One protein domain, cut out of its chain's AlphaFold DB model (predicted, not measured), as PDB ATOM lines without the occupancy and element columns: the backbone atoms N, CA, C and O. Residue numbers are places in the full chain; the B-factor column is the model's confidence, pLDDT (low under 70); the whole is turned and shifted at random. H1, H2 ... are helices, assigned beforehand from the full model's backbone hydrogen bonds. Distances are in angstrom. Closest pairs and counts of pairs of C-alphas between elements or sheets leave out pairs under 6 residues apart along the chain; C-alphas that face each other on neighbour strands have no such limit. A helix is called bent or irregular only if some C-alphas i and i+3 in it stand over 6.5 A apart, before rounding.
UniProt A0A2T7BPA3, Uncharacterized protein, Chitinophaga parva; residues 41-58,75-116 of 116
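This is residues 41 to 58 and 75 to 116 of the 116 residues of an uncharacterized protein of Chitinophaga parva (UniProt A0A2T7BPA3). Two helices, H1 and H2, stand apart, and a third, H3, spans the space between them: it starts near the last residues of H2, to which a tight link joins it, and runs on to cross H1 at a steep angle. From the far end of H3 the last 13 residues, 104 to 116, fold back toward the H2 end of the domain as a stretch with no named element. The printed part has 60 residues with three named helices, in the order H1, H2, H3, and no named strand; the class is all helix. The whole is compact, with a radius of gyration of the C-alphas of 10.6 A, and rounded, with spans of 24 by 23 by 18 A.

H1, residues 41 to 57, is the longest helix, 24.6 A from first to last C-alpha. It begins with C-alpha 41 at (35.243, -35.019, 32.335). After the cut, H2 takes residues 79 to 88 and measures 14.3 A; its C-alpha 79 is at (27.425, -54.498, 23.036). H3, residues 92 to 103, measures 15.7 A and ends with C-alpha 103 at (29.949, -49.429, 40.933). H3 is neither bent nor irregular, but only just: C-alphas 98 and 101 are 6.4 A apart.

H1 and H3 touch, with 15 pairs of C-alphas within 8 A. Their closest C-alphas, those of Ala 49 and Val 99, are 5.3 A apart. Their lines stand at a steep tilt of 58 degrees, the same way. H1 and H2 are apart. H2 and H3 only just touch, with 3 pairs of C-alphas within 8 A, and only at the corner by their link; of H3, residues 92 to 93 alone take part. The closest C-alphas there, those of Ile 86 and Phe 92, are 5.4 A apart, and the two helices stand at a steep tilt of 63 degrees, opposite ways. In H1 and H2 every pair of O i and N i+4 is within hydrogen-bond range; in H3 it is 5 of 8.

The two C-alphas farthest apart, those of Trp 58 and Arg 116, are 29.7 A from each other. Residues 59 to 74 are not printed, and C-alphas 58 and 75 are 11.9 A apart across this cut, which falls in the link from H1 to H2. The link from H2 to H3, with 3 residues between them, is tight. The C-alphas of residues 104 to 116 lie 9 to 15 A from the mean of all C-alphas, and Arg 116 is the chain's last residue. The mean pLDDT of the printed part is 90.1; residue 58 and residues 115 to 116 are under 70, where the model's confidence is low.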
ATOM      1  N   PHE A  41      35.086 -33.567  32.364       96.38
ATOM      2  CA  PHE A  41      35.243 -35.019  32.335       96.38
ATOM      3  C   PHE A  41      34.724 -35.682  33.621       96.38
ATOM      4  O   PHE A  41      34.010 -36.673  33.528       96.38
ATOM      5  N   GLU A  42      35.021 -35.118  34.795       97.19
ATOM      6  CA  GLU A  42      34.563 -35.677  36.076       97.19
ATOM      7  C   GLU A  42      33.036 -35.575  36.227       97.19
ATOM      8  O   GLU A  42      32.402 -36.555  36.599       97.19
ATOM      9  N   GLU A  43      32.416 -34.463  35.816       97.19
ATOM     10  CA  GLU A  43      30.947 -34.346  35.814       97.19
ATOM     11  C   GLU A  43      30.289 -35.386  34.890       97.19
ATOM     12  O   GLU A  43      29.232 -35.931  35.206       97.19
ATOM     13  N   ARG A  44      30.908 -35.703  33.743       96.88
ATOM     14  CA  ARG A  44      30.425 -36.778  32.861       96.88
ATOM     15  C   ARG A  44      30.590 -38.160  33.493       96.88
ATOM     16  O   ARG A  44      29.720 -39.003  33.295       96.88
ATOM     17  N   VAL A  45      31.667 -38.397  34.247       97.19
ATOM     18  CA  VAL A  45      31.860 -39.639  35.016       97.19
ATOM     19  C   VAL A  45      30.766 -39.793  36.069       97.19
ATOM     20  O   VAL A  45      30.139 -40.846  36.120       97.19
ATOM     21  N   GLU A  46      30.480 -38.750  36.849       96.56
ATOM     22  CA  GLU A  46      29.408 -38.765  37.855       96.56
ATOM     23  C   GLU A  46      28.032 -39.005  37.224       96.56
ATOM     24  O   GLU A  46      27.267 -39.847  37.694       96.56
ATOM     25  N   PHE A  47      27.738 -38.319  36.115       95.06
ATOM     26  CA  PHE A  47      26.505 -38.528  35.360       95.06
ATOM     27  C   PHE A  47      26.338 -39.991  34.932       95.06
ATOM     28  O   PHE A  47      25.301 -40.598  35.194       95.06
ATOM     29  N   TRP A  48      27.361 -40.574  34.302       95.75
ATOM     30  CA  TRP A  48      27.291 -41.951  33.819       95.75
ATOM     31  C   TRP A  48      27.269 -42.980  34.947       95.75
ATOM     32  O   TRP A  48      26.589 -43.993  34.804       95.75
ATOM     33  N   ALA A  49      27.945 -42.718  36.068       94.94
ATOM     34  CA  ALA A  49      27.839 -43.558  37.256       94.94
ATOM     35  C   ALA A  49      26.390 -43.623  37.753       94.94
ATOM     36  O   ALA A  49      25.867 -44.719  37.933       94.94
ATOM     37  N   GLY A  50      25.709 -42.478  37.863       93.56
ATOM     38  CA  GLY A  50      24.310 -42.438  38.294       93.56
ATOM     39  C   GLY A  50      23.322 -43.052  37.291       93.56
ATOM     40  O   GLY A  50      22.298 -43.597  37.700       93.56
ATOM     41  N   GLU A  51      23.579 -42.966  35.981       91.44
ATOM     42  CA  GLU A  51      22.763 -43.661  34.964       91.44
ATOM     43  C   GLU A  51      22.940 -45.186  35.034       91.44
ATOM     44  O   GLU A  51      21.965 -45.936  34.953       91.44
ATOM     45  N   MET A  52      24.179 -45.655  35.201       91.19
ATOM     46  CA  MET A  52      24.481 -47.085  35.296       91.19
ATOM     47  C   MET A  52      23.981 -47.694  36.608       91.19
ATOM     48  O   MET A  52      23.391 -48.767  36.571       91.19
ATOM     49  N   GLU A  53      24.140 -47.000  37.737       89.06
ATOM     50  CA  GLU A  53      23.585 -47.405  39.036       89.06
ATOM     51  C   GLU A  53      22.064 -47.595  38.945       89.06
ATOM     52  O   GLU A  53      21.546 -48.662  39.265       89.06
ATOM     53  N   ARG A  54      21.337 -46.620  38.379       86.38
ATOM     54  CA  ARG A  54      19.889 -46.749  38.134       86.38
ATOM     55  C   ARG A  54      19.523 -47.934  37.242       86.38
ATOM     56  O   ARG A  54      18.467 -48.526  37.434       86.38
ATOM     57  N   SER A  55      20.368 -48.259  36.267       86.00
ATOM     58  CA  SER A  55      20.133 -49.386  35.357       86.00
ATOM     59  C   SER A  55      20.329 -50.735  36.053       86.00
ATOM     60  O   SER A  55      19.609 -51.676  35.741       86.00
ATOM     61  N   LEU A  56      21.255 -50.819  37.015       81.75
ATOM     62  CA  LEU A  56      21.463 -52.007  37.848       81.75
ATOM     63  C   LEU A  56      20.282 -52.254  38.798       81.75
ATOM     64  O   LEU A  56      19.814 -53.380  38.913       81.75
ATOM     65  N   HIS A  57      19.743 -51.198  39.415       72.94
ATOM     66  CA  HIS A  57      18.620 -51.313  40.355       72.94
ATOM     67  C   HIS A  57      17.255 -51.553  39.689       72.94
ATOM     68  O   HIS A  57      16.287 -51.872  40.375       72.94
ATOM     69  N   TRP A  58      17.148 -51.446  38.360       62.69
ATOM     70  CA  TRP A  58      15.885 -51.686  37.648       62.69
ATOM     71  C   TRP A  58      15.404 -53.149  37.742       62.69
ATOM     72  O   TRP A  58      14.221 -53.413  37.540       62.69
ATOM     73  N   SER A  75      23.559 -58.222  32.493       79.88
ATOM     74  CA  SER A  75      23.044 -58.584  31.166       79.88
ATOM     75  C   SER A  75      22.533 -57.380  30.373       79.88
ATOM     76  O   SER A  75      22.601 -57.386  29.144       79.88
ATOM     77  N   PHE A  76      22.100 -56.324  31.068       84.12
ATOM     78  CA  PHE A  76      21.727 -55.045  30.469       84.12
ATOM     79  C   PHE A  76      22.898 -54.355  29.744       84.12
ATOM     80  O   PHE A  76      22.695 -53.705  28.717       84.12
ATOM     81  N   PHE A  77      24.130 -54.494  30.243       89.50
ATOM     82  CA  PHE A  77      25.320 -53.848  29.683       89.50
ATOM     83  C   PHE A  77      25.906 -54.654  28.517       89.50
ATOM     84  O   PHE A  77      27.028 -55.162  28.579       89.50
ATOM     85  N   ASP A  78      25.134 -54.775  27.438       91.25
ATOM     86  CA  ASP A  78      25.532 -55.482  26.226       91.25
ATOM     87  C   ASP A  78      26.288 -54.598  25.211       91.25
ATOM     88  O   ASP A  78      26.522 -53.398  25.402       91.25
ATOM     89  N   GLN A  79      26.711 -55.208  24.098       94.00
ATOM     90  CA  GLN A  79      27.425 -54.498  23.036       94.00
ATOM     91  C   GLN A  79      26.589 -53.372  22.406       94.00
ATOM     92  O   GLN A  79      27.159 -52.353  22.018       94.00
ATOM     93  N   SER A  80      25.269 -53.548  22.286       93.44
ATOM     94  CA  SER A  80      24.385 -52.547  21.682       93.44
ATOM     95  C   SER A  80      24.315 -51.308  22.563       93.44
ATOM     96  O   SER A  80      24.515 -50.197  22.073       93.44
ATOM     97  N   TRP A  81      24.124 -51.502  23.870       93.00
ATOM     98  CA  TRP A  81      24.174 -50.433  24.863       93.00
ATOM     99  C   TRP A  81      25.510 -49.684  24.809       93.00
ATOM    100  O   TRP A  81      25.535 -48.457  24.689       93.00
ATOM    101  N   TYR A  82      26.633 -50.409  24.803       94.25
ATOM    102  CA  TYR A  82      27.959 -49.790  24.731       94.25
ATOM    103  C   TYR A  82      28.154 -48.970  23.446       94.25
ATOM    104  O   TYR A  82      28.670 -47.847  23.492       94.25
ATOM    105  N   ASP A  83      27.724 -49.492  22.295       94.38
ATOM    106  CA  ASP A  83      27.834 -48.797  21.010       94.38
ATOM    107  C   ASP A  83      26.961 -47.531  20.962       94.38
ATOM    108  O   ASP A  83      27.389 -46.511  20.408       94.38
ATOM    109  N   GLU A  84      25.776 -47.551  21.576       93.06
ATOM    110  CA  GLU A  84      24.917 -46.373  21.734       93.06
ATOM    111  C   GLU A  84      25.559 -45.313  22.632       93.06
ATOM    112  O   GLU A  84      25.589 -44.129  22.268       93.06
ATOM    113  N   CYS A  85      26.144 -45.726  23.760       93.38
ATOM    114  CA  CYS A  85      26.867 -44.839  24.667       93.38
ATOM    115  C   CYS A  85      28.077 -44.187  23.983       93.38
ATOM    116  O   CYS A  85      28.239 -42.973  24.080       93.38
ATOM    117  N   ILE A  86      28.862 -44.937  23.201       94.81
ATOM    118  CA  ILE A  86      29.943 -44.394  22.349       94.81
ATOM    119  C   ILE A  86      29.389 -43.486  21.236       94.81
ATOM    120  O   ILE A  86      30.030 -42.528  20.781       94.81
ATOM    121  N   GLY A  87      28.191 -43.796  20.742       92.62
ATOM    122  CA  GLY A  87      27.432 -42.970  19.811       92.62
ATOM    123  C   GLY A  87      27.199 -41.569  20.372       92.62
ATOM    124  O   GLY A  87      27.475 -40.590  19.671       92.62
ATOM    125  N   PHE A  88      26.769 -41.509  21.632       91.88
ATOM    126  CA  PHE A  88      26.457 -40.294  22.374       91.88
ATOM    127  C   PHE A  88      27.704 -39.557  22.895       91.88
ATOM    128  O   PHE A  88      27.852 -38.368  22.619       91.88
ATOM    129  N   ASP A  89      28.625 -40.253  23.562       93.69
ATOM    130  CA  ASP A  89      29.890 -39.706  24.052       93.69
ATOM    131  C   ASP A  89      31.083 -40.482  23.474       93.69
ATOM    132  O   ASP A  89      31.324 -41.649  23.778       93.69
ATOM    133  N   LYS A  90      31.890 -39.810  22.645       92.56
ATOM    134  CA  LYS A  90      33.066 -40.418  22.001       92.56
ATOM    135  C   LYS A  90      34.168 -40.802  22.986       92.56
ATOM    136  O   LYS A  90      35.019 -41.617  22.639       92.56
ATOM    137  N   GLU A  91      34.165 -40.233  24.186       94.69
ATOM    138  CA  GLU A  91      35.086 -40.577  25.266       94.69
ATOM    139  C   GLU A  91      34.491 -41.583  26.253       94.69
ATOM    140  O   GLU A  91      35.132 -41.881  27.263       94.69
ATOM    141  N   PHE A  92      33.312 -42.149  25.957       95.25
ATOM    142  CA  PHE A  92      32.620 -43.060  26.862       95.25
ATOM    143  C   PHE A  92      33.488 -44.236  27.313       95.25
ATOM    144  O   PHE A  92      33.433 -44.591  28.479       95.25
ATOM    145  N   ASP A  93      34.365 -44.789  26.464       95.06
ATOM    146  CA  ASP A  93      35.256 -45.876  26.899       95.06
ATOM    147  C   ASP A  93      36.163 -45.461  28.072       95.06
ATOM    148  O   ASP A  93      36.340 -46.215  29.028       95.06
ATOM    149  N   LYS A  94      36.683 -44.227  28.050       95.75
ATOM    150  CA  LYS A  94      37.495 -43.679  29.146       95.75
ATOM    151  C   LYS A  94      36.648 -43.407  30.383       95.75
ATOM    152  O   LYS A  94      37.129 -43.589  31.499       95.75
ATOM    153  N   ILE A  95      35.412 -42.953  30.185       96.38
ATOM    154  CA  ILE A  95      34.459 -42.725  31.273       96.38
ATOM    155  C   ILE A  95      34.113 -44.054  31.941       96.38
ATOM    156  O   ILE A  95      34.196 -44.159  33.158       96.38
ATOM    157  N   LEU A  96      33.826 -45.091  31.160       95.12
ATOM    158  CA  LEU A  96      33.478 -46.420  31.642       95.12
ATOM    159  C   LEU A  96      34.597 -47.026  32.506       95.12
ATOM    160  O   LEU A  96      34.313 -47.608  33.547       95.12
ATOM    161  N   VAL A  97      35.871 -46.800  32.151       95.50
ATOM    162  CA  VAL A  97      37.032 -47.171  32.993       95.50
ATOM    163  C   VAL A  97      36.991 -46.525  34.378       95.50
ATOM    164  O   VAL A  97      37.478 -47.109  35.344       95.50
ATOM    165  N   ARG A  98      36.443 -45.313  34.482       97.12
ATOM    166  CA  ARG A  98      36.342 -44.555  35.734       97.12
ATOM    167  C   ARG A  98      35.078 -44.898  36.511       97.12
ATOM    168  O   ARG A  98      35.138 -44.934  37.730       97.12
ATOM    169  N   VAL A  99      33.979 -45.172  35.813       95.69
ATOM    170  CA  VAL A  99      32.684 -45.519  36.408       95.69
ATOM    171  C   VAL A  99      32.687 -46.929  36.988       95.69
ATOM    172  O   VAL A  99      32.240 -47.117  38.112       95.69
ATOM    173  N   ALA A 100      33.220 -47.916  36.267       92.50
ATOM    174  CA  ALA A 100      33.168 -49.314  36.691       92.50
ATOM    175  C   ALA A 100      33.665 -49.580  38.127       92.50
ATOM    176  O   ALA A 100      32.925 -50.211  38.880       92.50
ATOM    177  N   PRO A 101      34.830 -49.063  38.578       92.56
ATOM    178  CA  PRO A 101      35.261 -49.263  39.961       92.56
ATOM    179  C   PRO A 101      34.374 -48.555  40.997       92.56
ATOM    180  O   PRO A 101      34.349 -48.994  42.141       92.56
ATOM    181  N   LEU A 102      33.649 -47.488  40.629       92.62
ATOM    182  CA  LEU A 102      32.704 -46.817  41.536       92.62
ATOM    183  C   LEU A 102      31.475 -47.685  41.817       92.62
ATOM    184  O   LEU A 102      30.897 -47.584  42.891       92.62
ATOM    185  N   LEU A 103      31.110 -48.543  40.862       89.31
ATOM    186  CA  LEU A 103      29.949 -49.429  40.933       89.31
ATOM    187  C   LEU A 103      30.323 -50.888  41.249       89.31
ATOM    188  O   LEU A 103      29.472 -51.767  41.188       89.31
ATOM    189  N   GLY A 104      31.599 -51.172  41.535       88.25
ATOM    190  CA  GLY A 104      32.072 -52.539  41.780       88.25
ATOM    191  C   GLY A 104      31.998 -53.465  40.557       88.25
ATOM    192  O   GLY A 104      32.004 -54.682  40.715       88.25
ATOM    193  N   LEU A 105      31.935 -52.909  39.342       87.50
ATOM    194  CA  LEU A 105      31.828 -53.678  38.103       87.50
ATOM    195  C   LEU A 105      33.201 -54.149  37.611       87.50
ATOM    196  O   LEU A 105      34.142 -53.358  37.493       87.50
ATOM    197  N   ASP A 106      33.289 -55.425  37.235       88.38
ATOM    198  CA  ASP A 106      34.435 -55.966  36.504       88.38
ATOM    199  C   ASP A 106      34.250 -55.753  34.994       88.38
ATOM    200  O   ASP A 106      33.416 -56.386  34.347       88.38
ATOM    201  N   LEU A 107      35.056 -54.860  34.417       88.19
ATOM    202  CA  LEU A 107      35.014 -54.544  32.988       88.19
ATOM    203  C   LEU A 107      35.358 -55.727  32.087       88.19
ATOM    204  O   LEU A 107      34.912 -55.744  30.941       88.19
ATOM    205  N   GLU A 108      36.158 -56.679  32.565       86.56
ATOM    206  CA  GLU A 108      36.529 -57.862  31.785       86.56
ATOM    207  C   GLU A 108      35.407 -58.911  31.785       86.56
ATOM    208  O   GLU A 108      35.365 -59.769  30.903       86.56
ATOM    209  N   ALA A 109      34.478 -58.826  32.744       85.06
ATOM    210  CA  ALA A 109      33.297 -59.678  32.818       85.06
ATOM    211  C   ALA A 109      32.133 -59.163  31.953       85.06
ATOM    212  O   ALA A 109      31.231 -59.937  31.621       85.06
ATOM    213  N   LEU A 110      32.144 -57.883  31.562       85.94
ATOM    214  CA  LEU A 110      31.089 -57.309  30.729       85.94
ATOM    215  C   LEU A 110      31.115 -57.908  29.310       85.94
ATOM    216  O   LEU A 110      32.184 -58.008  28.697       85.94
ATOM    217  N   PRO A 111      29.951 -58.241  28.720       87.62
ATOM    218  CA  PRO A 111      29.852 -58.828  27.382       87.62
ATOM    219  C   PRO A 111      30.042 -57.786  26.258       87.62
ATOM    220  O   PRO A 111      29.299 -57.766  25.274       87.62
ATOM    221  N   ILE A 112      31.054 -56.921  26.378       91.06
ATOM    222  CA  ILE A 112      31.324 -55.794  25.479       91.06
ATOM    223  C   ILE A 112      32.742 -55.849  24.909       91.06
ATOM    224  O   ILE A 112      33.714 -56.235  25.554       91.06
ATOM    225  N   ARG A 113      32.888 -55.409  23.662       90.12
ATOM    226  CA  ARG A 113      34.165 -55.262  22.965       90.12
ATOM    227  C   ARG A 113      34.559 -53.799  22.958       90.12
ATOM    228  O   ARG A 113      34.111 -53.013  22.122       90.12
ATOM    229  N   ARG A 114      35.444 -53.456  23.884       85.94
ATOM    230  CA  ARG A 114      35.972 -52.104  24.034       85.94
ATOM    231  C   ARG A 114      36.930 -51.751  22.897       85.94
ATOM    232  O   ARG A 114      37.794 -52.550  22.527       85.94
ATOM    233  N   LYS A 115      36.787 -50.550  22.331       68.31
ATOM    234  CA  LYS A 115      37.720 -50.033  21.317       68.31
ATOM    235  C   LYS A 115      38.959 -49.495  22.036       68.31
ATOM    236  O   LYS A 115      38.891 -48.430  22.636       68.31
ATOM    237  N   ARG A 116      40.048 -50.271  22.006       56.28
ATOM    238  CA  ARG A 116      41.370 -49.860  22.509       56.28
ATOM    239  C   ARG A 116      41.951 -48.691  21.721       56.28
ATOM    240  O   ARG A 116      41.733 -48.657  20.488       56.28
TER     241      ARG A 116